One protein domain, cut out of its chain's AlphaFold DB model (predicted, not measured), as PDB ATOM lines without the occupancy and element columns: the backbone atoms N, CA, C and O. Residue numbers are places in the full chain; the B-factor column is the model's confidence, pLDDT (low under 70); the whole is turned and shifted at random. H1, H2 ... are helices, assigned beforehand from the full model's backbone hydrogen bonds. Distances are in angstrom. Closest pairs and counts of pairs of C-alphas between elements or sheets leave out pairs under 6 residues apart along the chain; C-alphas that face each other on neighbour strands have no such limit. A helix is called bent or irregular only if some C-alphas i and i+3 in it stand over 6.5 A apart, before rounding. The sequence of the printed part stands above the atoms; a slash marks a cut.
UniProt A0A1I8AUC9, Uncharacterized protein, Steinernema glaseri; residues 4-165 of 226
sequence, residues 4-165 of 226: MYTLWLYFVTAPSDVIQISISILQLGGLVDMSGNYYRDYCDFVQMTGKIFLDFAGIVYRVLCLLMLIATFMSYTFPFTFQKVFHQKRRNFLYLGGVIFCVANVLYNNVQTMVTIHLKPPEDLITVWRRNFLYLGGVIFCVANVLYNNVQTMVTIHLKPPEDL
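AT A GLANCE: This is residues 4 to 165 of the 226 residues of an uncharacterized protein of Steinernema glaseri (UniProt A0A1I8AUC9). Four long helices make a loose, elongated slab: H2 runs through its middle, the bent H1 folds along one side of H2, and H4 crosses H2 at a slant near Phe 56 and Val 106. H5 folds back beside H4 with a small space between them, short H3 sits at the turn from H2 to H4, and residues 117 to 125 and 160 to 165 stick out. The printed part has 162 residues with five named helices, H1 to H5 in order, and no named strand; its class is all helix. It is loose, with a radius of gyration of the C-alphas of 21.5 A, and spans 72 by 40 by 25 A.

HOW THE PARTS SIT: H1, residues 4 to 28, was assigned by its hydrogen bonds as one helix but is bent, C-alphas 12 and 15 being 6.6 A apart; its arms, H1a of residues 4 to 12 and H1b of residues 15 to 28, stand at a steep tilt of 47 degrees. H2, residues 45 to 77, is the hub. With residues 46 to 57 alone it touches H1b at a shallow tilt of 14 degrees, opposite ways, as a helical hairpin, the closest C-alphas being those of Pro 15 and Phe 53, 5.7 A apart. H2 touches H1a with residues 57 to 64 alone, closest at the C-alphas of Val 12 and Ala 57, 4.9 A. H3, residues 79 to 85, touches H2, closest at the C-alphas of Ser 75 and Phe 82, 5.4 A. H4, residues 88 to 119, touches H2 opposite ways at a shallow tilt of 35.0 degrees, only just short of steep; their closest C-alphas are those of Phe 56 and Val 106, 5.8 A. H4 only just touches H1a, with 3 pairs of C-alphas within 8 A, closest at Met 4 and Asn 92, 6.7 A. H5, residues 123 to 156, touches no helix; H4 and H5 are near each other, and H2 and H5 are apart. Every O i to N i+4 pair is within hydrogen-bond range in H1a, H1b, H2, H3 and H5, and 27 of 28 are in H4.

IN THESE COORDINATES: H1a begins at C-alpha 4, (4.949, 4.203, -19.338). H1b is 20.0 A long, H2 47.8 A, H4 46.4 A and H5 48.6 A. H2 begins at C-alpha 45, (-18.398, -4.276, -1.892), and H5 ends at C-alpha 156, (30.998, -7.141, -20.482).

THE WHOLE: The two C-alphas farthest apart, those of Arg 40 and Pro 162, are 72.8 A apart. The printed part has no cut. The link from H1 to H2 is long, 16 residues. Mean pLDDT of the printed part is 77.4; 32 residues are under 70, among them 141 to 165.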
ATOM      1  N   MET A   4       5.227   5.249 -20.325       78.62
ATOM      2  CA  MET A   4       4.949   4.203 -19.338       78.62
ATOM      3  C   MET A   4       5.239   4.648 -17.904       78.62
ATOM      4  O   MET A   4       4.509   4.271 -17.001       78.62
ATOM      5  N   TYR A   5       6.259   5.477 -17.677       78.12
ATOM      6  CA  TYR A   5       6.542   5.993 -16.335       78.12
ATOM      7  C   TYR A   5       5.418   6.917 -15.850       78.12
ATOM      8  O   TYR A   5       4.982   6.822 -14.708       78.12
ATOM      9  N   THR A   6       4.890   7.755 -16.746       82.94
ATOM     10  CA  THR A   6       3.736   8.611 -16.449       82.94
ATOM     11  C   THR A   6       2.496   7.788 -16.105       82.94
ATOM     12  O   THR A   6       1.770   8.133 -15.182       82.94
ATOM     13  N   LEU A   7       2.288   6.669 -16.801       80.69
ATOM     14  CA  LEU A   7       1.191   5.739 -16.540       80.69
ATOM     15  C   LEU A   7       1.340   5.024 -15.185       80.69
ATOM     16  O   LEU A   7       0.354   4.837 -14.483       80.69
ATOM     17  N   TRP A   8       2.564   4.702 -14.766       83.50
ATOM     18  CA  TRP A   8       2.816   4.198 -13.414       83.50
ATOM     19  C   TRP A   8       2.530   5.237 -12.327       83.50
ATOM     20  O   TRP A   8       1.912   4.899 -11.323       83.50
ATOM     21  N   LEU A   9       2.958   6.490 -12.517       82.06
ATOM     22  CA  LEU A   9       2.617   7.570 -11.585       82.06
ATOM     23  C   LEU A   9       1.103   7.757 -11.499       82.06
ATOM     24  O   LEU A   9       0.568   7.871 -10.400       82.06
ATOM     25  N   TYR A  10       0.418   7.689 -12.643       84.88
ATOM     26  CA  TYR A  10      -1.036   7.738 -12.692       84.88
ATOM     27  C   TYR A  10      -1.669   6.582 -11.915       84.88
ATOM     28  O   TYR A  10      -2.593   6.813 -11.154       84.88
ATOM     29  N   PHE A  11      -1.148   5.356 -12.008       79.31
ATOM     30  CA  PHE A  11      -1.643   4.236 -11.197       79.31
ATOM     31  C   PHE A  11      -1.418   4.390  -9.693       79.31
ATOM     32  O   PHE A  11      -2.117   3.738  -8.923       79.31
ATOM     33  N   VAL A  12      -0.461   5.207  -9.257       81.31
ATOM     34  CA  VAL A  12      -0.254   5.486  -7.829       81.31
ATOM     35  C   VAL A  12      -1.255   6.527  -7.325       81.31
ATOM     36  O   VAL A  12      -1.721   6.408  -6.196       81.31
ATOM     37  N   THR A  13      -1.614   7.520  -8.144       82.88
ATOM     38  CA  THR A  13      -2.519   8.615  -7.748       82.88
ATOM     39  C   THR A  13      -3.990   8.350  -8.067       82.88
ATOM     40  O   THR A  13      -4.852   8.644  -7.253       82.88
ATOM     41  N   ALA A  14      -4.297   7.741  -9.212       85.06
ATOM     42  CA  ALA A  14      -5.665   7.485  -9.668       85.06
ATOM     43  C   ALA A  14      -6.532   6.643  -8.712       85.06
ATOM     44  O   ALA A  14      -7.738   6.880  -8.673       85.06
ATOM     45  N   PRO A  15      -5.999   5.679  -7.932       82.69
ATOM     46  CA  PRO A  15      -6.819   4.880  -7.029       82.69
ATOM     47  C   PRO A  15      -7.595   5.710  -6.006       82.69
ATOM     48  O   PRO A  15      -8.749   5.377  -5.750       82.69
ATOM     49  N   SER A  16      -7.033   6.799  -5.460       80.06
ATOM     50  CA  SER A  16      -7.784   7.643  -4.513       80.06
ATOM     51  C   SER A  16      -8.983   8.301  -5.183       80.06
ATOM     52  O   SER A  16     -10.086   8.268  -4.642       80.06
ATOM     53  N   ASP A  17      -8.774   8.830  -6.385       84.75
ATOM     54  CA  ASP A  17      -9.784   9.589  -7.116       84.75
ATOM     55  C   ASP A  17     -10.903   8.665  -7.604       84.75
ATOM     56  O   ASP A  17     -12.083   8.978  -7.472       84.75
ATOM     57  N   VAL A  18     -10.547   7.475  -8.099       79.44
ATOM     58  CA  VAL A  18     -11.514   6.457  -8.532       79.44
ATOM     59  C   VAL A  18     -12.357   5.964  -7.358       79.44
ATOM     60  O   VAL A  18     -13.575   5.835  -7.501       79.44
ATOM     61  N   ILE A  19     -11.746   5.715  -6.194       82.19
ATOM     62  CA  ILE A  19     -12.483   5.326  -4.984       82.19
ATOM     63  C   ILE A  19     -13.445   6.444  -4.580       82.19
ATOM     64  O   ILE A  19     -14.616   6.174  -4.322       82.19
ATOM     65  N   GLN A  20     -12.981   7.694  -4.570       84.44
ATOM     66  CA  GLN A  20     -13.798   8.837  -4.178       84.44
ATOM     67  C   GLN A  20     -14.997   9.028  -5.114       84.44
ATOM     68  O   GLN A  20     -16.122   9.150  -4.635       84.44
ATOM     69  N   ILE A  21     -14.786   8.954  -6.431       88.19
ATOM     70  CA  ILE A  21     -15.867   9.020  -7.429       88.19
ATOM     71  C   ILE A  21     -16.854   7.863  -7.237       88.19
ATOM     72  O   ILE A  21     -18.066   8.077  -7.261       88.19
ATOM     73  N   SER A  22     -16.353   6.647  -7.005       81.75
ATOM     74  CA  SER A  22     -17.201   5.467  -6.790       81.75
ATOM     75  C   SER A  22     -18.088   5.630  -5.553       81.75
ATOM     76  O   SER A  22     -19.281   5.333  -5.608       81.75
ATOM     77  N   ILE A  23     -17.536   6.159  -4.455       84.00
ATOM     78  CA  ILE A  23     -18.290   6.473  -3.234       84.00
ATOM     79  C   ILE A  23     -19.345   7.546  -3.519       84.00
ATOM     80  O   ILE A  23     -20.499   7.372  -3.131       84.00
ATOM     81  N   SER A  24     -18.996   8.612  -4.243       87.50
ATOM     82  CA  SER A  24     -19.941   9.683  -4.580       87.50
ATOM     83  C   SER A  24     -21.127   9.192  -5.416       87.50
ATOM     84  O   SER A  24     -22.262   9.584  -5.150       87.50
ATOM     85  N   ILE A  25     -20.899   8.302  -6.389       88.19
ATOM     86  CA  ILE A  25     -21.978   7.703  -7.196       88.19
ATOM     87  C   ILE A  25     -22.914   6.863  -6.314       88.19
ATOM     88  O   ILE A  25     -24.133   6.922  -6.467       88.19
ATOM     89  N   LEU A  26     -22.361   6.105  -5.365       82.56
ATOM     90  CA  LEU A  26     -23.143   5.243  -4.474       82.56
ATOM     91  C   LEU A  26     -23.929   6.019  -3.415       82.56
ATOM     92  O   LEU A  26     -25.044   5.619  -3.074       82.56
ATOM     93  N   GLN A  27     -23.392   7.148  -2.952       85.44
ATOM     94  CA  GLN A  27     -24.108   8.093  -2.094       85.44
ATOM     95  C   GLN A  27     -25.262   8.772  -2.846       85.44
ATOM     96  O   GLN A  27     -26.371   8.846  -2.322       85.44
ATOM     97  N   LEU A  28     -25.049   9.190  -4.102       89.81
ATOM     98  CA  LEU A  28     -26.113   9.737  -4.958       89.81
ATOM     99  C   LEU A  28     -27.232   8.723  -5.229       89.81
ATOM    100  O   LEU A  28     -28.394   9.105  -5.333       89.81
ATOM    101  N   GLY A  29     -26.894   7.434  -5.317       87.44
ATOM    102  CA  GLY A  29     -27.861   6.347  -5.476       87.44
ATOM    103  C   GLY A  29     -28.621   5.964  -4.201       87.44
ATOM    104  O   GLY A  29     -29.452   5.060  -4.262       87.44
ATOM    105  N   GLY A  30     -28.332   6.583  -3.048       85.19
ATOM    106  CA  GLY A  30     -28.952   6.243  -1.759       85.19
ATOM    107  C   GLY A  30     -28.600   4.842  -1.235       85.19
ATOM    108  O   GLY A  30     -29.256   4.346  -0.322       85.19
ATOM    109  N   LEU A  31     -27.588   4.187  -1.816       82.19
ATOM    110  CA  LEU A  31     -27.122   2.850  -1.421       82.19
ATOM    111  C   LEU A  31     -26.201   2.899  -0.197       82.19
ATOM    112  O   LEU A  31     -26.165   1.949   0.586       82.19
ATOM    113  N   VAL A  32     -25.470   4.004  -0.045       82.19
ATOM    114  CA  VAL A  32     -24.495   4.239   1.022       82.19
ATOM    115  C   VAL A  32     -24.898   5.497   1.780       82.19
ATOM    116  O   VAL A  32     -25.104   6.548   1.174       82.19
ATOM    117  N   ASP A  33     -25.011   5.389   3.102       81.81
ATOM    118  CA  ASP A  33     -25.291   6.529   3.974       81.81
ATOM    119  C   ASP A  33     -24.096   7.507   4.027       81.81
ATOM    120  O   ASP A  33     -22.960   7.160   3.698       81.81
ATOM    121  N   MET A  34     -24.315   8.734   4.506       80.19
ATOM    122  CA  MET A  34     -23.249   9.715   4.772       80.19
ATOM    123  C   MET A  34     -22.192   9.180   5.758       80.19
ATOM    124  O   MET A  34     -21.054   9.644   5.753       80.19
ATOM    125  N   SER A  35     -22.554   8.189   6.581       77.12
ATOM    126  CA  SER A  35     -21.646   7.459   7.474       77.12
ATOM    127  C   SER A  35     -20.740   6.439   6.765       77.12
ATOM    128  O   SER A  35     -19.795   5.941   7.374       77.12
ATOM    129  N   GLY A  36     -20.998   6.129   5.491       65.81
ATOM    130  CA  GLY A  36     -20.259   5.134   4.712       65.81
ATOM    131  C   GLY A  36     -20.732   3.688   4.901       65.81
ATOM    132  O   GLY A  36     -20.194   2.803   4.241       65.81
ATOM    133  N   ASN A  37     -21.735   3.444   5.751       70.25
ATOM    134  CA  ASN A  37     -22.331   2.121   5.935       70.25
ATOM    135  C   ASN A  37     -23.409   1.837   4.876       70.25
ATOM    136  O   ASN A  37     -24.198   2.717   4.516       70.25
ATOM    137  N   TYR A  38     -23.462   0.590   4.402       72.56
ATOM    138  CA  TYR A  38     -24.564   0.105   3.574       72.56
ATOM    139  C   TYR A  38     -25.831  -0.103   4.407       72.56
ATOM    140  O   TYR A  38     -25.793  -0.620   5.520       72.56
ATOM    141  N   TYR A  39     -26.985   0.249   3.837       63.81
ATOM    142  CA  TYR A  39     -28.290   0.151   4.508       63.81
ATOM    143  C   TYR A  39     -28.836  -1.285   4.668       63.81
ATOM    144  O   TYR A  39     -29.954  -1.465   5.153       63.81
ATOM    145  N   ARG A  40     -28.110  -2.324   4.240       59.00
ATOM    146  CA  ARG A  40     -28.573  -3.723   4.281       59.00
ATOM    147  C   ARG A  40     -27.419  -4.682   4.574       59.00
ATOM    148  O   ARG A  40     -26.299  -4.383   4.181       59.00
ATOM    149  N   ASP A  41     -27.737  -5.852   5.142       73.06
ATOM    150  CA  ASP A  41     -26.851  -6.994   5.478       73.06
ATOM    151  C   ASP A  41     -26.114  -7.646   4.276       73.06
ATOM    152  O   ASP A  41     -25.906  -8.860   4.227       73.06
ATOM    153  N   TYR A  42     -25.746  -6.874   3.256       67.81
ATOM    154  CA  TYR A  42     -24.978  -7.340   2.107       67.81
ATOM    155  C   TYR A  42     -23.490  -7.087   2.330       67.81
ATOM    156  O   TYR A  42     -23.082  -6.222   3.096       67.81
ATOM    157  N   CYS A  43     -22.670  -7.867   1.630       65.44
ATOM    158  CA  CYS A  43     -21.221  -7.729   1.656       65.44
ATOM    159  C   CYS A  43     -20.813  -6.295   1.256       65.44
ATOM    160  O   CYS A  43     -21.252  -5.813   0.211       65.44
ATOM    161  N   ASP A  44     -19.957  -5.638   2.048       74.44
ATOM    162  CA  ASP A  44     -19.469  -4.272   1.798       74.44
ATOM    163  C   ASP A  44     -18.535  -4.210   0.576       74.44
ATOM    164  O   ASP A  44     -17.307  -4.083   0.672       74.44
ATOM    165  N   PHE A  45     -19.121  -4.287  -0.620       71.88
ATOM    166  CA  PHE A  45     -18.398  -4.276  -1.892       71.88
ATOM    167  C   PHE A  45     -17.549  -3.015  -2.067       71.88
ATOM    168  O   PHE A  45     -16.471  -3.082  -2.654       71.88
ATOM    169  N   VAL A  46     -17.993  -1.876  -1.529       74.88
ATOM    170  CA  VAL A  46     -17.253  -0.604  -1.603       74.88
ATOM    171  C   VAL A  46     -15.984  -0.665  -0.784       74.88
ATOM    172  O   VAL A  46     -14.920  -0.308  -1.284       74.88
ATOM    173  N   GLN A  47     -16.075  -1.155   0.449       76.38
ATOM    174  CA  GLN A  47     -14.917  -1.254   1.322       76.38
ATOM    175  C   GLN A  47     -13.927  -2.298   0.799       76.38
ATOM    176  O   GLN A  47     -12.721  -2.046   0.792       76.38
ATOM    177  N   MET A  48     -14.420  -3.432   0.281       78.25
ATOM    178  CA  MET A  48     -13.570  -4.421  -0.388       78.25
ATOM    179  C   MET A  48     -12.871  -3.832  -1.615       78.25
ATOM    180  O   MET A  48     -11.657  -3.971  -1.750       78.25
ATOM    181  N   THR A  49     -13.609  -3.140  -2.484       80.44
ATOM    182  CA  THR A  49     -13.055  -2.527  -3.700       80.44
ATOM    183  C   THR A  49     -12.034  -1.445  -3.350       80.44
ATOM    184  O   THR A  49     -10.924  -1.452  -3.882       80.44
ATOM    185  N   GLY A  50     -12.349  -0.569  -2.394       82.06
ATOM    186  CA  GLY A  50     -11.434   0.466  -1.913       82.06
ATOM    187  C   GLY A  50     -10.144  -0.111  -1.333       82.06
ATOM    188  O   GLY A  50      -9.055   0.365  -1.656       82.06
ATOM    189  N   LYS A  51     -10.242  -1.195  -0.555       81.81
ATOM    190  CA  LYS A  51      -9.073  -1.916  -0.041       81.81
ATOM    191  C   LYS A  51      -8.223  -2.511  -1.167       81.81
ATOM    192  O   LYS A  51      -7.011  -2.324  -1.152       81.81
ATOM    193  N   ILE A  52      -8.839  -3.162  -2.162       82.62
ATOM    194  CA  ILE A  52      -8.130  -3.729  -3.325       82.62
ATOM    195  C   ILE A  52      -7.308  -2.649  -4.038       82.62
ATOM    196  O   ILE A  52      -6.129  -2.854  -4.326       82.62
ATOM    197  N   PHE A  53      -7.920  -1.496  -4.309       84.25
ATOM    198  CA  PHE A  53      -7.264  -0.385  -4.996       84.25
ATOM    199  C   PHE A  53      -6.142   0.245  -4.165       84.25
ATOM    200  O   PHE A  53      -5.081   0.554  -4.711       84.25
ATOM    201  N   LEU A  54      -6.337   0.400  -2.854       84.44
ATOM    202  CA  LEU A  54      -5.309   0.921  -1.953       84.44
ATOM    203  C   LEU A  54      -4.102  -0.026  -1.862       84.44
ATOM    204  O   LEU A  54      -2.954   0.415  -1.970       84.44
ATOM    205  N   ASP A  55      -4.353  -1.330  -1.726       82.81
ATOM    206  CA  ASP A  55      -3.310  -2.360  -1.701       82.81
ATOM    207  C   ASP A  55      -2.559  -2.414  -3.042       82.81
ATOM    208  O   ASP A  55      -1.327  -2.521  -3.068       82.81
ATOM    209  N   PHE A  56      -3.280  -2.257  -4.159       83.50
ATOM    210  CA  PHE A  56      -2.691  -2.137  -5.492       83.50
ATOM    211  C   PHE A  56      -1.746  -0.941  -5.594       83.50
ATOM    212  O   PHE A  56      -0.573  -1.117  -5.935       83.50
ATOM    213  N   ALA A  57      -2.222   0.254  -5.237       84.56
ATOM    214  CA  ALA A  57      -1.431   1.483  -5.264       84.56
ATOM    215  C   ALA A  57      -0.154   1.345  -4.421       84.56
ATOM    216  O   ALA A  57       0.944   1.687  -4.868       84.56
ATOM    217  N   GLY A  58      -0.285   0.778  -3.217       84.00
ATOM    218  CA  GLY A  58       0.828   0.563  -2.298       84.00
ATOM    219  C   GLY A  58       1.895  -0.385  -2.851       84.00
ATOM    220  O   GLY A  58       3.091  -0.110  -2.719       84.00
ATOM    221  N   ILE A  59       1.491  -1.487  -3.490       82.69
ATOM    222  CA  ILE A  59       2.425  -2.445  -4.104       82.69
ATOM    223  C   ILE A  59       3.110  -1.826  -5.325       82.69
ATOM    224  O   ILE A  59       4.339  -1.885  -5.422       82.69
ATOM    225  N   VAL A  60       2.345  -1.185  -6.211       83.31
ATOM    226  CA  VAL A  60       2.871  -0.495  -7.400       83.31
ATOM    227  C   VAL A  60       3.898   0.560  -6.992       83.31
ATOM    228  O   VAL A  60       5.005   0.575  -7.525       83.31
ATOM    229  N   TYR A  61       3.598   1.384  -5.985       84.31
ATOM    230  CA  TYR A  61       4.537   2.381  -5.472       84.31
ATOM    231  C   TYR A  61       5.852   1.750  -4.989       84.31
ATOM    232  O   TYR A  61       6.936   2.184  -5.384       84.31
ATOM    233  N   ARG A  62       5.783   0.681  -4.183       79.62
ATOM    234  CA  ARG A  62       6.980  -0.011  -3.665       79.62
ATOM    235  C   ARG A  62       7.840  -0.591  -4.785       79.62
ATOM    236  O   ARG A  62       9.062  -0.439  -4.750       79.62
ATOM    237  N   VAL A  63       7.217  -1.234  -5.773       80.12
ATOM    238  CA  VAL A  63       7.925  -1.818  -6.922       80.12
ATOM    239  C   VAL A  63       8.550  -0.725  -7.785       80.12
ATOM    240  O   VAL A  63       9.708  -0.858  -8.179       80.12
ATOM    241  N   LEU A  64       7.842   0.384  -8.022       81.19
ATOM    242  CA  LEU A  64       8.379   1.519  -8.771       81.19
ATOM    243  C   LEU A  64       9.588   2.143  -8.075       81.19
ATOM    244  O   LEU A  64      10.605   2.374  -8.726       81.19
ATOM    245  N   CYS A  65       9.509   2.374  -6.762       78.75
ATOM    246  CA  CYS A  65      10.629   2.898  -5.983       78.75
ATOM    247  C   CYS A  65      11.854   1.985  -6.069       78.75
ATOM    248  O   CYS A  65      12.961   2.465  -6.306       78.75
ATOM    249  N   LEU A  66      11.664   0.670  -5.928       77.56
ATOM    250  CA  LEU A  66      12.755  -0.299  -6.019       77.56
ATOM    251  C   LEU A  66      13.371  -0.321  -7.423       77.56
ATOM    252  O   LEU A  66      14.591  -0.324  -7.570       77.56
ATOM    253  N   LEU A  67      12.543  -0.261  -8.464       80.44
ATOM    254  CA  LEU A  67      13.000  -0.245  -9.849       80.44
ATOM    255  C   LEU A  67      13.730   1.061 -10.205       80.44
ATOM    256  O   LEU A  67      14.742   1.025 -10.903       80.44
ATOM    257  N   MET A  68      13.277   2.202  -9.678       82.69
ATOM    258  CA  MET A  68      13.990   3.480  -9.779       82.69
ATOM    259  C   MET A  68      15.322   3.467  -9.030       82.69
ATOM    260  O   MET A  68      16.303   3.996  -9.551       82.69
ATOM    261  N   LEU A  69      15.381   2.850  -7.848       78.44
ATOM    262  CA  LEU A  69      16.609   2.706  -7.066       78.44
ATOM    263  C   LEU A  69      17.641   1.882  -7.836       78.44
ATOM    264  O   LEU A  69      18.769   2.333  -8.007       78.44
ATOM    265  N   ILE A  70      17.240   0.723  -8.370       77.94
ATOM    266  CA  ILE A  70      18.118  -0.129  -9.186       77.94
ATOM    267  C   ILE A  70      18.576   0.612 -10.444       77.94
ATOM    268  O   ILE A  70      19.759   0.582 -10.773       77.94
ATOM    269  N   ALA A  71      17.669   1.298 -11.144       82.19
ATOM    270  CA  ALA A  71      18.024   2.064 -12.336       82.19
ATOM    271  C   ALA A  71      19.038   3.172 -12.016       82.19
ATOM    272  O   ALA A  71      20.041   3.308 -12.712       82.19
ATOM    273  N   THR A  72      18.806   3.920 -10.936       83.62
ATOM    274  CA  THR A  72      19.705   4.980 -10.463       83.62
ATOM    275  C   THR A  72      21.066   4.404 -10.087       83.62
ATOM    276  O   THR A  72      22.086   4.865 -10.593       83.62
ATOM    277  N   PHE A  73      21.092   3.340  -9.286       79.44
ATOM    278  CA  PHE A  73      22.317   2.638  -8.909       79.44
ATOM    279  C   PHE A  73      23.118   2.185 -10.138       79.44
ATOM    280  O   PHE A  73      24.289   2.532 -10.281       79.44
ATOM    281  N   MET A  74      22.469   1.501 -11.085       76.31
ATOM    282  CA  MET A  74      23.115   1.037 -12.317       76.31
ATOM    283  C   MET A  74      23.624   2.187 -13.185       76.31
ATOM    284  O   MET A  74      24.663   2.041 -13.826       76.31
ATOM    285  N   SER A  75      22.932   3.330 -13.195       83.44
ATOM    286  CA  SER A  75      23.378   4.517 -13.932       83.44
ATOM    287  C   SER A  75      24.686   5.097 -13.386       83.44
ATOM    288  O   SER A  75      25.517   5.551 -14.169       83.44
ATOM    289  N   TYR A  76      24.897   5.026 -12.066       81.00
ATOM    290  CA  TYR A  76      26.115   5.513 -11.418       81.00
ATOM    291  C   TYR A  76      27.264   4.510 -11.488       81.00
ATOM    292  O   TYR A  76      28.404   4.911 -11.713       81.00
ATOM    293  N   THR A  77      26.985   3.220 -11.294       77.50
ATOM    294  CA  THR A  77      28.034   2.196 -11.239       77.50
ATOM    295  C   THR A  77      28.504   1.763 -12.625       77.50
ATOM    296  O   THR A  77      29.697   1.549 -12.821       77.50
ATOM    297  N   PHE A  78      27.596   1.647 -13.601       80.94
ATOM    298  CA  PHE A  78      27.915   1.100 -14.923       80.94
ATOM    299  C   PHE A  78      27.239   1.898 -16.055       80.94
ATOM    300  O   PHE A  78      26.285   1.413 -16.670       80.94
ATOM    301  N   PRO A  79      27.723   3.108 -16.398       82.12
ATOM    302  CA  PRO A  79      27.051   3.993 -17.358       82.12
ATOM    303  C   PRO A  79      26.897   3.375 -18.761       82.12
ATOM    304  O   PRO A  79      25.840   3.494 -19.383       82.12
ATOM    305  N   PHE A  80      27.904   2.640 -19.244       83.44
ATOM    306  CA  PHE A  80      27.857   1.982 -20.559       83.44
ATOM    307  C   PHE A  80      26.865   0.810 -20.598       83.44
ATOM    308  O   PHE A  80      26.096   0.649 -21.551       83.44
ATOM    309  N   THR A  81      26.838   0.011 -19.531       77.38
ATOM    310  CA  THR A  81      25.846  -1.048 -19.320       77.38
ATOM    311  C   THR A  81      24.446  -0.465 -19.234       77.38
ATOM    312  O   THR A  81      23.539  -0.956 -19.905       77.38
ATOM    313  N   PHE A  82      24.265   0.604 -18.457       82.19
ATOM    314  CA  PHE A  82      22.979   1.255 -18.261       82.19
ATOM    315  C   PHE A  82      22.364   1.673 -19.597       82.19
ATOM    316  O   PHE A  82      21.197   1.379 -19.849       82.19
ATOM    317  N   GLN A  83      23.156   2.261 -20.495       82.81
ATOM    318  CA  GLN A  83      22.680   2.686 -21.811       82.81
ATOM    319  C   GLN A  83      22.230   1.504 -22.692       82.81
ATOM    320  O   GLN A  83      21.213   1.599 -23.383       82.81
ATOM    321  N   LYS A  84      22.928   0.359 -22.627       78.50
ATOM    322  CA  LYS A  84      22.541  -0.872 -23.345       78.50
ATOM    323  C   LYS A  84      21.323  -1.564 -22.733       78.50
ATOM    324  O   LYS A  84      20.486  -2.112 -23.452       78.50
ATOM    325  N   VAL A  85      21.216  -1.560 -21.409       77.31
ATOM    326  CA  VAL A  85      20.122  -2.202 -20.667       77.31
ATOM    327  C   VAL A  85      18.841  -1.413 -20.792       77.31
ATOM    328  O   VAL A  85      17.816  -1.939 -21.224       77.31
ATOM    329  N   PHE A  86      18.898  -0.147 -20.390       81.31
ATOM    330  CA  PHE A  86      17.743   0.729 -20.275       81.31
ATOM    331  C   PHE A  86      17.424   1.386 -21.617       81.31
ATOM    332  O   PHE A  86      16.825   2.463 -21.672       81.31
ATOM    333  N   HIS A  87      17.765   0.702 -22.714       83.31
ATOM    334  CA  HIS A  87      17.354   1.091 -24.047       83.31
ATOM    335  C   HIS A  87      15.825   1.186 -24.092       83.31
ATOM    336  O   HIS A  87      15.111   0.320 -23.579       83.31
ATOM    337  N   GLN A  88      15.318   2.230 -24.749       83.12
ATOM    338  CA  GLN A  88      13.901   2.611 -24.763       83.12
ATOM    339  C   GLN A  88      12.925   1.425 -24.958       83.12
ATOM    340  O   GLN A  88      11.924   1.348 -24.251       83.12
ATOM    341  N   LYS A  89      13.232   0.484 -25.870       79.69
ATOM    342  CA  LYS A  89      12.402  -0.702 -26.155       79.69
ATOM    343  C   LYS A  89      12.345  -1.691 -24.979       79.69
ATOM    344  O   LYS A  89      11.260  -2.113 -24.597       79.69
ATOM    345  N   ARG A  90      13.492  -2.027 -24.378       79.06
ATOM    346  CA  ARG A  90      13.588  -3.001 -23.269       79.06
ATOM    347  C   ARG A  90      13.021  -2.444 -21.974       79.06
ATOM    348  O   ARG A  90      12.335  -3.147 -21.240       79.06
ATOM    349  N   ARG A  91      13.246  -1.153 -21.734       82.00
ATOM    350  CA  ARG A  91      12.734  -0.463 -20.554       82.00
ATOM    351  C   ARG A  91      11.202  -0.516 -20.479       82.00
ATOM    352  O   ARG A  91      10.659  -0.727 -19.403       82.00
ATOM    353  N   ASN A  92      10.505  -0.388 -21.610       83.81
ATOM    354  CA  ASN A  92       9.046  -0.516 -21.636       83.81
ATOM    355  C   ASN A  92       8.577  -1.927 -21.254       83.81
ATOM    356  O   ASN A  92       7.603  -2.052 -20.521       83.81
ATOM    357  N   PHE A  93       9.285  -2.968 -21.698       80.62
ATOM    358  CA  PHE A  93       8.964  -4.348 -21.333       80.62
ATOM    359  C   PHE A  93       9.213  -4.620 -19.844       80.62
ATOM    360  O   PHE A  93       8.387  -5.248 -19.191       80.62
ATOM    361  N   LEU A  94      10.300  -4.077 -19.288       82.50
ATOM    362  CA  LEU A  94      10.595  -4.145 -17.854       82.50
ATOM    363  C   LEU A  94       9.466  -3.514 -17.019       82.50
ATOM    364  O   LEU A  94       8.975  -4.128 -16.074       82.50
ATOM    365  N   TYR A  95       9.014  -2.312 -17.398       82.19
ATOM    366  CA  TYR A  95       7.887  -1.654 -16.735       82.19
ATOM    367  C   TYR A  95       6.582  -2.435 -16.900       82.19
ATOM    368  O   TYR A  95       5.835  -2.560 -15.939       82.19
ATOM    369  N   LEU A  96       6.302  -2.984 -18.083       82.19
ATOM    370  CA  LEU A  96       5.100  -3.787 -18.309       82.19
ATOM    371  C   LEU A  96       5.105  -5.061 -17.450       82.19
ATOM    372  O   LEU A  96       4.111  -5.358 -16.792       82.19
ATOM    373  N   GLY A  97       6.236  -5.768 -17.395       81.50
ATOM    374  CA  GLY A  97       6.413  -6.943 -16.542       81.50
ATOM    375  C   GLY A  97       6.217  -6.618 -15.061       81.50
ATOM    376  O   GLY A  97       5.544  -7.365 -14.354       81.50
ATOM    377  N   GLY A  98       6.715  -5.462 -14.609       81.38
ATOM    378  CA  GLY A  98       6.472  -4.961 -13.256       81.38
ATOM    379  C   GLY A  98       4.987  -4.730 -12.952       81.38
ATOM    380  O   GLY A  98       4.533  -5.109 -11.875       81.38
ATOM    381  N   VAL A  99       4.212  -4.174 -13.895       80.69
ATOM    382  CA  VAL A  99       2.758  -3.972 -13.717       80.69
ATOM    383  C   VAL A  99       2.034  -5.307 -13.635       80.69
ATOM    384  O   VAL A  99       1.262  -5.514 -12.704       80.69
ATOM    385  N   ILE A 100       2.306  -6.226 -14.567       82.38
ATOM    386  CA  ILE A 100       1.677  -7.557 -14.589       82.38
ATOM    387  C   ILE A 100       1.946  -8.289 -13.270       82.38
ATOM    388  O   ILE A 100       1.031  -8.856 -12.678       82.38
ATOM    389  N   PHE A 101       3.180  -8.208 -12.767       82.12
ATOM    390  CA  PHE A 101       3.543  -8.760 -11.466       82.12
ATOM    391  C   PHE A 101       2.749  -8.123 -10.314       82.12
ATOM    392  O   PHE A 101       2.228  -8.844  -9.465       82.12
ATOM    393  N   CYS A 102       2.614  -6.792 -10.287       82.88
ATOM    394  CA  CYS A 102       1.828  -6.099  -9.260       82.88
ATOM    395  C   CYS A 102       0.353  -6.520  -9.292       82.88
ATOM    396  O   CYS A 102      -0.208  -6.834  -8.244       82.88
ATOM    397  N   VAL A 103      -0.256  -6.580 -10.482       82.00
ATOM    398  CA  VAL A 103      -1.651  -7.017 -10.671       82.00
ATOM    399  C   VAL A 103      -1.837  -8.447 -10.169       82.00
ATOM    400  O   VAL A 103      -2.730  -8.697  -9.363       82.00
ATOM    401  N   ALA A 104      -0.972  -9.376 -10.585       82.94
ATOM    402  CA  ALA A 104      -1.047 -10.772 -10.161       82.94
ATOM    403  C   ALA A 104      -0.929 -10.917  -8.637       82.94
ATOM    404  O   ALA A 104      -1.676 -11.675  -8.023       82.94
ATOM    405  N   ASN A 105      -0.029 -10.151  -8.014       81.88
ATOM    406  CA  ASN A 105       0.182 -10.173  -6.571       81.88
ATOM    407  C   ASN A 105      -1.035  -9.644  -5.799       81.88
ATOM    408  O   ASN A 105      -1.482 -10.251  -4.828       81.88
ATOM    409  N   VAL A 106      -1.632  -8.553  -6.272       83.69
ATOM    410  CA  VAL A 106      -2.837  -7.978  -5.663       83.69
ATOM    411  C   VAL A 106      -4.020  -8.927  -5.792       83.69
ATOM    412  O   VAL A 106      -4.704  -9.175  -4.800       83.69
ATOM    413  N   LEU A 107      -4.248  -9.497  -6.977       83.75
ATOM    414  CA  LEU A 107      -5.314 -10.479  -7.181       83.75
ATOM    415  C   LEU A 107      -5.131 -11.683  -6.258       83.75
ATOM    416  O   LEU A 107      -6.075 -12.082  -5.584       83.75
ATOM    417  N   TYR A 108      -3.910 -12.203  -6.158       84.00
ATOM    418  CA  TYR A 108      -3.602 -13.326  -5.282       84.00
ATOM    419  C   TYR A 108      -3.898 -13.023  -3.805       84.00
ATOM    420  O   TYR A 108      -4.608 -13.792  -3.158       84.00
ATOM    421  N   ASN A 109      -3.427 -11.888  -3.277       83.56
ATOM    422  CA  ASN A 109      -3.663 -11.508  -1.876       83.56
ATOM    423  C   ASN A 109      -5.161 -11.334  -1.566       83.56
ATOM    424  O   ASN A 109      -5.628 -11.683  -0.476       83.56
ATOM    425  N   ASN A 110      -5.931 -10.830  -2.532       83.81
ATOM    426  CA  ASN A 110      -7.372 -10.662  -2.383       83.81
ATOM    427  C   ASN A 110      -8.129 -11.990  -2.463       83.81
ATOM    428  O   ASN A 110      -8.977 -12.247  -1.611       83.81
ATOM    429  N   VAL A 111      -7.775 -12.872  -3.405       84.06
ATOM    430  CA  VAL A 111      -8.318 -14.239  -3.474       84.06
ATOM    431  C   VAL A 111      -8.010 -14.999  -2.187       84.06
ATOM    432  O   VAL A 111      -8.902 -15.615  -1.613       84.06
ATOM    433  N   GLN A 112      -6.781 -14.901  -1.675       83.12
ATOM    434  CA  GLN A 112      -6.410 -15.508  -0.399       83.12
ATOM    435  C   GLN A 112      -7.284 -14.988   0.747       83.12
ATOM    436  O   GLN A 112      -7.750 -15.776   1.568       83.12
ATOM    437  N   THR A 113      -7.519 -13.677   0.802       82.38
ATOM    438  CA  THR A 113      -8.379 -13.073   1.829       82.38
ATOM    439  C   THR A 113      -9.808 -13.607   1.724       82.38
ATOM    440  O   THR A 113     -10.365 -14.040   2.730       82.38
ATOM    441  N   MET A 114     -10.369 -13.661   0.513       81.38
ATOM    442  CA  MET A 114     -11.707 -14.207   0.265       81.38
ATOM    443  C   MET A 114     -11.809 -15.672   0.711       81.38
ATOM    444  O   MET A 114     -12.709 -16.032   1.468       81.38
ATOM    445  N   VAL A 115     -10.858 -16.510   0.292       84.88
ATOM    446  CA  VAL A 115     -10.787 -17.931   0.669       84.88
ATOM    447  C   VAL A 115     -10.684 -18.086   2.186       84.88
ATOM    448  O   VAL A 115     -11.383 -18.910   2.766       84.88
ATOM    449  N   THR A 116      -9.860 -17.270   2.846       83.50
ATOM    450  CA  THR A 116      -9.670 -17.335   4.303       83.50
ATOM    451  C   THR A 116     -10.960 -17.007   5.057       83.50
ATOM    452  O   THR A 116     -11.289 -17.688   6.026       83.50
ATOM    453  N   ILE A 117     -11.714 -16.004   4.596       84.00
ATOM    454  CA  ILE A 117     -12.974 -15.587   5.226       84.00
ATOM    455  C   ILE A 117     -14.073 -16.637   5.013       84.00
ATOM    456  O   ILE A 117     -14.773 -16.980   5.964       84.00
ATOM    457  N   HIS A 118     -14.218 -17.167   3.794       87.88
ATOM    458  CA  HIS A 118     -15.327 -18.066   3.458       87.88
ATOM    459  C   HIS A 118     -15.096 -19.524   3.851       87.88
ATOM    460  O   HIS A 118     -16.028 -20.183   4.303       87.88
ATOM    461  N   LEU A 119     -13.883 -20.046   3.662       89.31
ATOM    462  CA  LEU A 119     -13.608 -21.478   3.816       89.31
ATOM    463  C   LEU A 119     -12.982 -21.831   5.167       89.31
ATOM    464  O   LEU A 119     -12.936 -23.012   5.494       89.31
ATOM    465  N   LYS A 120     -12.501 -20.839   5.935       91.75
ATOM    466  CA  LYS A 120     -11.751 -21.032   7.195       91.75
ATOM    467  C   LYS A 120     -10.782 -22.227   7.117       91.75
ATOM    468  O   LYS A 120     -10.897 -23.165   7.909       91.75
ATOM    469  N   PRO A 121      -9.866 -22.238   6.131       89.00
ATOM    470  CA  PRO A 121      -8.959 -23.358   5.952       89.00
ATOM    471  C   PRO A 121      -8.068 -23.539   7.193       89.00
ATOM    472  O   PRO A 121      -7.791 -22.561   7.892       89.00
ATOM    473  N   PRO A 122      -7.584 -24.765   7.454       93.19
ATOM    474  CA  PRO A 122      -6.661 -25.025   8.552       93.19
ATOM    475  C   PRO A 122      -5.391 -24.172   8.423       93.19
ATOM    476  O   PRO A 122      -4.900 -23.922   7.316       93.19
ATOM    477  N   GLU A 123      -4.854 -23.730   9.561       89.75
ATOM    478  CA  GLU A 123      -3.752 -22.757   9.638       89.75
ATOM    479  C   GLU A 123      -2.488 -23.216   8.887       89.75
ATOM    480  O   GLU A 123      -1.802 -22.410   8.249       89.75
ATOM    481  N   ASP A 124      -2.235 -24.525   8.856       90.25
ATOM    482  CA  ASP A 124      -1.118 -25.133   8.127       90.25
ATOM    483  C   ASP A 124      -1.188 -24.864   6.617       90.25
ATOM    484  O   ASP A 124      -0.174 -24.584   5.973       90.25
ATOM    485  N   LEU A 125      -2.392 -24.865   6.037       86.19
ATOM    486  CA  LEU A 125      -2.574 -24.602   4.611       86.19
ATOM    487  C   LEU A 125      -2.247 -23.140   4.281       86.19
ATOM    488  O   LEU A 125      -1.608 -22.855   3.266       86.19
ATOM    489  N   ILE A 126      -2.634 -22.214   5.166       84.38
ATOM    490  CA  ILE A 126      -2.409 -20.771   5.002       84.38
ATOM    491  C   ILE A 126      -0.909 -20.455   5.009       84.38
ATOM    492  O   ILE A 126      -0.437 -19.656   4.191       84.38
ATOM    493  N   THR A 127      -0.142 -21.086   5.903       83.31
ATOM    494  CA  THR A 127       1.311 -20.863   5.993       83.31
ATOM    495  C   THR A 127       2.047 -21.394   4.763       83.31
ATOM    496  O   THR A 127       2.905 -20.694   4.215       83.31
ATOM    497  N   VAL A 128       1.672 -22.577   4.264       82.94
ATOM    498  CA  VAL A 128       2.232 -23.157   3.032       82.94
ATOM    499  C   VAL A 128       1.917 -22.282   1.820       82.94
ATOM    500  O   VAL A 128       2.815 -21.993   1.028       82.94
ATOM    501  N   TRP A 129       0.681 -21.793   1.705       81.81
ATOM    502  CA  TRP A 129       0.272 -20.875   0.638       81.81
ATOM    503  C   TRP A 129       1.065 -19.568   0.653       81.81
ATOM    504  O   TRP A 129       1.583 -19.136  -0.380       81.81
ATOM    505  N   ARG A 130       1.214 -18.949   1.831       78.56
ATOM    506  CA  ARG A 130       1.998 -17.715   1.987       78.56
ATOM    507  C   ARG A 130       3.461 -17.935   1.600       78.56
ATOM    508  O   ARG A 130       4.050 -17.100   0.916       78.56
ATOM    509  N   ARG A 131       4.043 -19.064   2.016       75.81
ATOM    510  CA  ARG A 131       5.438 -19.413   1.725       75.81
ATOM    511  C   ARG A 131       5.655 -19.659   0.233       75.81
ATOM    512  O   ARG A 131       6.567 -19.065  -0.332       75.81
ATOM    513  N   ASN A 132       4.803 -20.452  -0.417       77.12
ATOM    514  CA  ASN A 132       4.907 -20.726  -1.855       77.12
ATOM    515  C   ASN A 132       4.834 -19.455  -2.694       77.12
ATOM    516  O   ASN A 132       5.606 -19.301  -3.633       77.12
ATOM    517  N   PHE A 133       3.965 -18.515  -2.331       71.50
ATOM    518  CA  PHE A 133       3.850 -17.264  -3.066       71.50
ATOM    519  C   PHE A 133       5.081 -16.362  -2.910       71.50
ATOM    520  O   PHE A 133       5.582 -15.821  -3.897       71.50
ATOM    521  N   LEU A 134       5.620 -16.248  -1.690       72.75
ATOM    522  CA  LEU A 134       6.853 -15.497  -1.440       72.75
ATOM    523  C   LEU A 134       8.031 -16.088  -2.231       72.75
ATOM    524  O   LEU A 134       8.810 -15.348  -2.834       72.75
ATOM    525  N   TYR A 135       8.117 -17.420  -2.274       71.81
ATOM    526  CA  TYR A 135       9.102 -18.137  -3.079       71.81
ATOM    527  C   TYR A 135       8.885 -17.914  -4.574       71.81
ATOM    528  O   TYR A 135       9.846 -17.608  -5.268       71.81
ATOM    529  N   LEU A 136       7.655 -17.993  -5.083       71.81
ATOM    530  CA  LEU A 136       7.376 -17.814  -6.509       71.81
ATOM    531  C   LEU A 136       7.696 -16.386  -6.974       71.81
ATOM    532  O   LEU A 136       8.352 -16.198  -7.995       71.81
ATOM    533  N   GLY A 137       7.293 -15.377  -6.195       70.19
ATOM    534  CA  GLY A 137       7.606 -13.977  -6.482       70.19
ATOM    535  C   GLY A 137       9.106 -13.692  -6.406       70.19
ATOM    536  O   GLY A 137       9.654 -13.031  -7.290       70.19
ATOM    537  N   GLY A 138       9.788 -14.255  -5.404       69.25
ATOM    538  CA  GLY A 138      11.242 -14.186  -5.278       69.25
ATOM    539  C   GLY A 138      11.970 -14.882  -6.427       69.25
ATOM    540  O   GLY A 138      12.924 -14.327  -6.958       69.25
ATOM    541  N   VAL A 139      11.496 -16.050  -6.868       63.62
ATOM    542  CA  VAL A 139      12.076 -16.823  -7.977       63.62
ATOM    543  C   VAL A 139      11.868 -16.112  -9.305       63.62
ATOM    544  O   VAL A 139      12.825 -15.981 -10.054       63.62
ATOM    545  N   ILE A 140      10.677 -15.584  -9.595       70.12
ATOM    546  CA  ILE A 140      10.428 -14.824 -10.831       70.12
ATOM    547  C   ILE A 140      11.311 -13.572 -10.869       70.12
ATOM    548  O   ILE A 140      11.930 -13.275 -11.891       70.12
ATOM    549  N   PHE A 141      11.433 -12.872  -9.740       68.19
ATOM    550  CA  PHE A 141      12.313 -11.716  -9.623       68.19
ATOM    551  C   PHE A 141      13.796 -12.100  -9.759       68.19
ATOM    552  O   PHE A 141      14.543 -11.429 -10.470       68.19
ATOM    553  N   CYS A 142      14.232 -13.198  -9.139       61.22
ATOM    554  CA  CYS A 142      15.592 -13.720  -9.274       61.22
ATOM    555  C   CYS A 142      15.888 -14.162 -10.703       61.22
ATOM    556  O   CYS A 142      16.926 -13.794 -11.230       61.22
ATOM    557  N   VAL A 143      14.991 -14.893 -11.361       63.12
ATOM    558  CA  VAL A 143      15.163 -15.361 -12.742       63.12
ATOM    559  C   VAL A 143      15.232 -14.177 -13.700       63.12
ATOM    560  O   VAL A 143      16.112 -14.152 -14.557       63.12
ATOM    561  N   ALA A 144      14.391 -13.158 -13.514       68.50
ATOM    562  CA  ALA A 144      14.475 -11.922 -14.286       68.50
ATOM    563  C   ALA A 144      15.825 -11.214 -14.082       68.50
ATOM    564  O   ALA A 144      16.444 -10.795 -15.057       68.50
ATOM    565  N   ASN A 145      16.317 -11.139 -12.841       64.94
ATOM    566  CA  ASN A 145      17.628 -10.561 -12.533       64.94
ATOM    567  C   ASN A 145      18.800 -11.419 -13.031       64.94
ATOM    568  O   ASN A 145      19.800 -10.871 -13.474       64.94
ATOM    569  N   VAL A 146      18.697 -12.745 -13.002       59.12
ATOM    570  CA  VAL A 146      19.729 -13.677 -13.479       59.12
ATOM    571  C   VAL A 146      19.803 -13.655 -14.999       59.12
ATOM    572  O   VAL A 146      20.894 -13.546 -15.541       59.12
ATOM    573  N   LEU A 147      18.671 -13.679 -15.706       61.44
ATOM    574  CA  LEU A 147      18.633 -13.471 -17.160       61.44
ATOM    575  C   LEU A 147      19.222 -12.115 -17.530       61.44
ATOM    576  O   LEU A 147      20.029 -12.008 -18.449       61.44
ATOM    577  N   TYR A 148      18.861 -11.088 -16.774       65.25
ATOM    578  CA  TYR A 148      19.401  -9.755 -16.943       65.25
ATOM    579  C   TYR A 148      20.926  -9.699 -16.726       65.25
ATOM    580  O   TYR A 148      21.646  -9.152 -17.564       65.25
ATOM    581  N   ASN A 149      21.429 -10.324 -15.661       64.25
ATOM    582  CA  ASN A 149      22.852 -10.385 -15.333       64.25
ATOM    583  C   ASN A 149      23.644 -11.263 -16.310       64.25
ATOM    584  O   ASN A 149      24.757 -10.898 -16.664       64.25
ATOM    585  N   ASN A 150      23.074 -12.361 -16.808       58.97
ATOM    586  CA  ASN A 150      23.697 -13.215 -17.824       58.97
ATOM    587  C   ASN A 150      23.809 -12.502 -19.177       58.97
ATOM    588  O   ASN A 150      24.817 -12.609 -19.872       58.97
ATOM    589  N   VAL A 151      22.801 -11.705 -19.534       62.78
ATOM    590  CA  VAL A 151      22.879 -10.818 -20.701       62.78
ATOM    591  C   VAL A 151      23.927  -9.720 -20.480       62.78
ATOM    592  O   VAL A 151      24.560  -9.282 -21.437       62.78
ATOM    593  N   GLN A 152      24.148  -9.288 -19.235       58.31
ATOM    594  CA  GLN A 152      25.196  -8.326 -18.898       58.31
ATOM    595  C   GLN A 152      26.603  -8.907 -18.966       58.31
ATOM    596  O   GLN A 152      27.450  -8.323 -19.634       58.31
ATOM    597  N   THR A 153      26.862 -10.057 -18.349       57.22
ATOM    598  CA  THR A 153      28.178 -10.708 -18.397       57.22
ATOM    599  C   THR A 153      28.588 -11.022 -19.828       57.22
ATOM    600  O   THR A 153      29.730 -10.753 -20.192       57.22
ATOM    601  N   MET A 154      27.657 -11.459 -20.681       54.06
ATOM    602  CA  MET A 154      27.959 -11.681 -22.097       54.06
ATOM    603  C   MET A 154      28.371 -10.393 -22.838       54.06
ATOM    604  O   MET A 154      29.184 -10.429 -23.758       54.06
ATOM    605  N   VAL A 155      27.845  -9.237 -22.425       56.34
ATOM    606  CA  VAL A 155      28.180  -7.928 -23.009       56.34
ATOM    607  C   VAL A 155      29.487  -7.365 -22.443       56.34
ATOM    608  O   VAL A 155      30.237  -6.728 -23.185       56.34
ATOM    609  N   THR A 156      29.777  -7.604 -21.164       56.03
ATOM    610  CA  THR A 156      30.998  -7.141 -20.482       56.03
ATOM    611  C   THR A 156      32.233  -7.933 -20.910       56.03
ATOM    612  O   THR A 156      33.290  -7.338 -21.092       56.03
ATOM    613  N   ILE A 157      32.106  -9.241 -21.176       59.41
ATOM    614  CA  ILE A 157      33.203 -10.062 -21.731       59.41
ATOM    615  C   ILE A 157      33.686  -9.508 -23.086       59.41
ATOM    616  O   ILE A 157      34.845  -9.688 -23.450       59.41
ATOM    617  N   HIS A 158      32.840  -8.761 -23.803       55.03
ATOM    618  CA  HIS A 158      33.199  -8.168 -25.088       55.03
ATOM    619  C   HIS A 158      33.807  -6.756 -25.028       55.03
ATOM    620  O   HIS A 158      34.296  -6.287 -26.052       55.03
ATOM    621  N   LEU A 159      33.800  -6.064 -23.883       54.25
ATOM    622  CA  LEU A 159      34.263  -4.673 -23.770       54.25
ATOM    623  C   LEU A 159      34.982  -4.464 -22.431       54.25
ATOM    624  O   LEU A 159      34.341  -4.159 -21.428       54.25
ATOM    625  N   LYS A 160      36.313  -4.604 -22.413       45.78
ATOM    626  CA  LYS A 160      37.155  -4.347 -21.231       45.78
ATOM    627  C   LYS A 160      37.840  -2.971 -21.323       45.78
ATOM    628  O   LYS A 160      38.729  -2.817 -22.157       45.78
ATOM    629  N   PRO A 161      37.479  -1.982 -20.485       53.38
ATOM    630  CA  PRO A 161      38.323  -0.825 -20.175       53.38
ATOM    631  C   PRO A 161      38.946  -0.913 -18.753       53.38
ATOM    632  O   PRO A 161      38.496  -1.733 -17.952       53.38
ATOM    633  N   PRO A 162      39.996  -0.114 -18.449       56.75
ATOM    634  CA  PRO A 162      40.888  -0.269 -17.280       56.75
ATOM    635  C   PRO A 162      40.302   0.199 -15.924       56.75
ATOM    636  O   PRO A 162      39.365   0.995 -15.886       56.75
ATOM    637  N   GLU A 163      40.861  -0.310 -14.812       60.66
ATOM    638  CA  GLU A 163      40.101  -0.782 -13.631       60.66
ATOM    639  C   GLU A 163      40.108   0.077 -12.335       60.66
ATOM    640  O   GLU A 163      39.360  -0.244 -11.415       60.66
ATOM    641  N   ASP A 164      40.821   1.198 -12.195       52.84
ATOM    642  CA  ASP A 164      41.242   1.576 -10.821       52.84
ATOM    643  C   ASP A 164      40.406   2.613 -10.025       52.84
ATOM    644  O   ASP A 164      40.722   2.877  -8.866       52.84
ATOM    645  N   LEU A 165      39.310   3.191 -10.550       55.09
ATOM    646  CA  LEU A 165      38.589   4.283  -9.841       55.09
ATOM    647  C   LEU A 165      37.151   3.970  -9.373       55.09
ATOM    648  O   LEU A 165      36.527   4.783  -8.685       55.09
TER     649      LEU A 165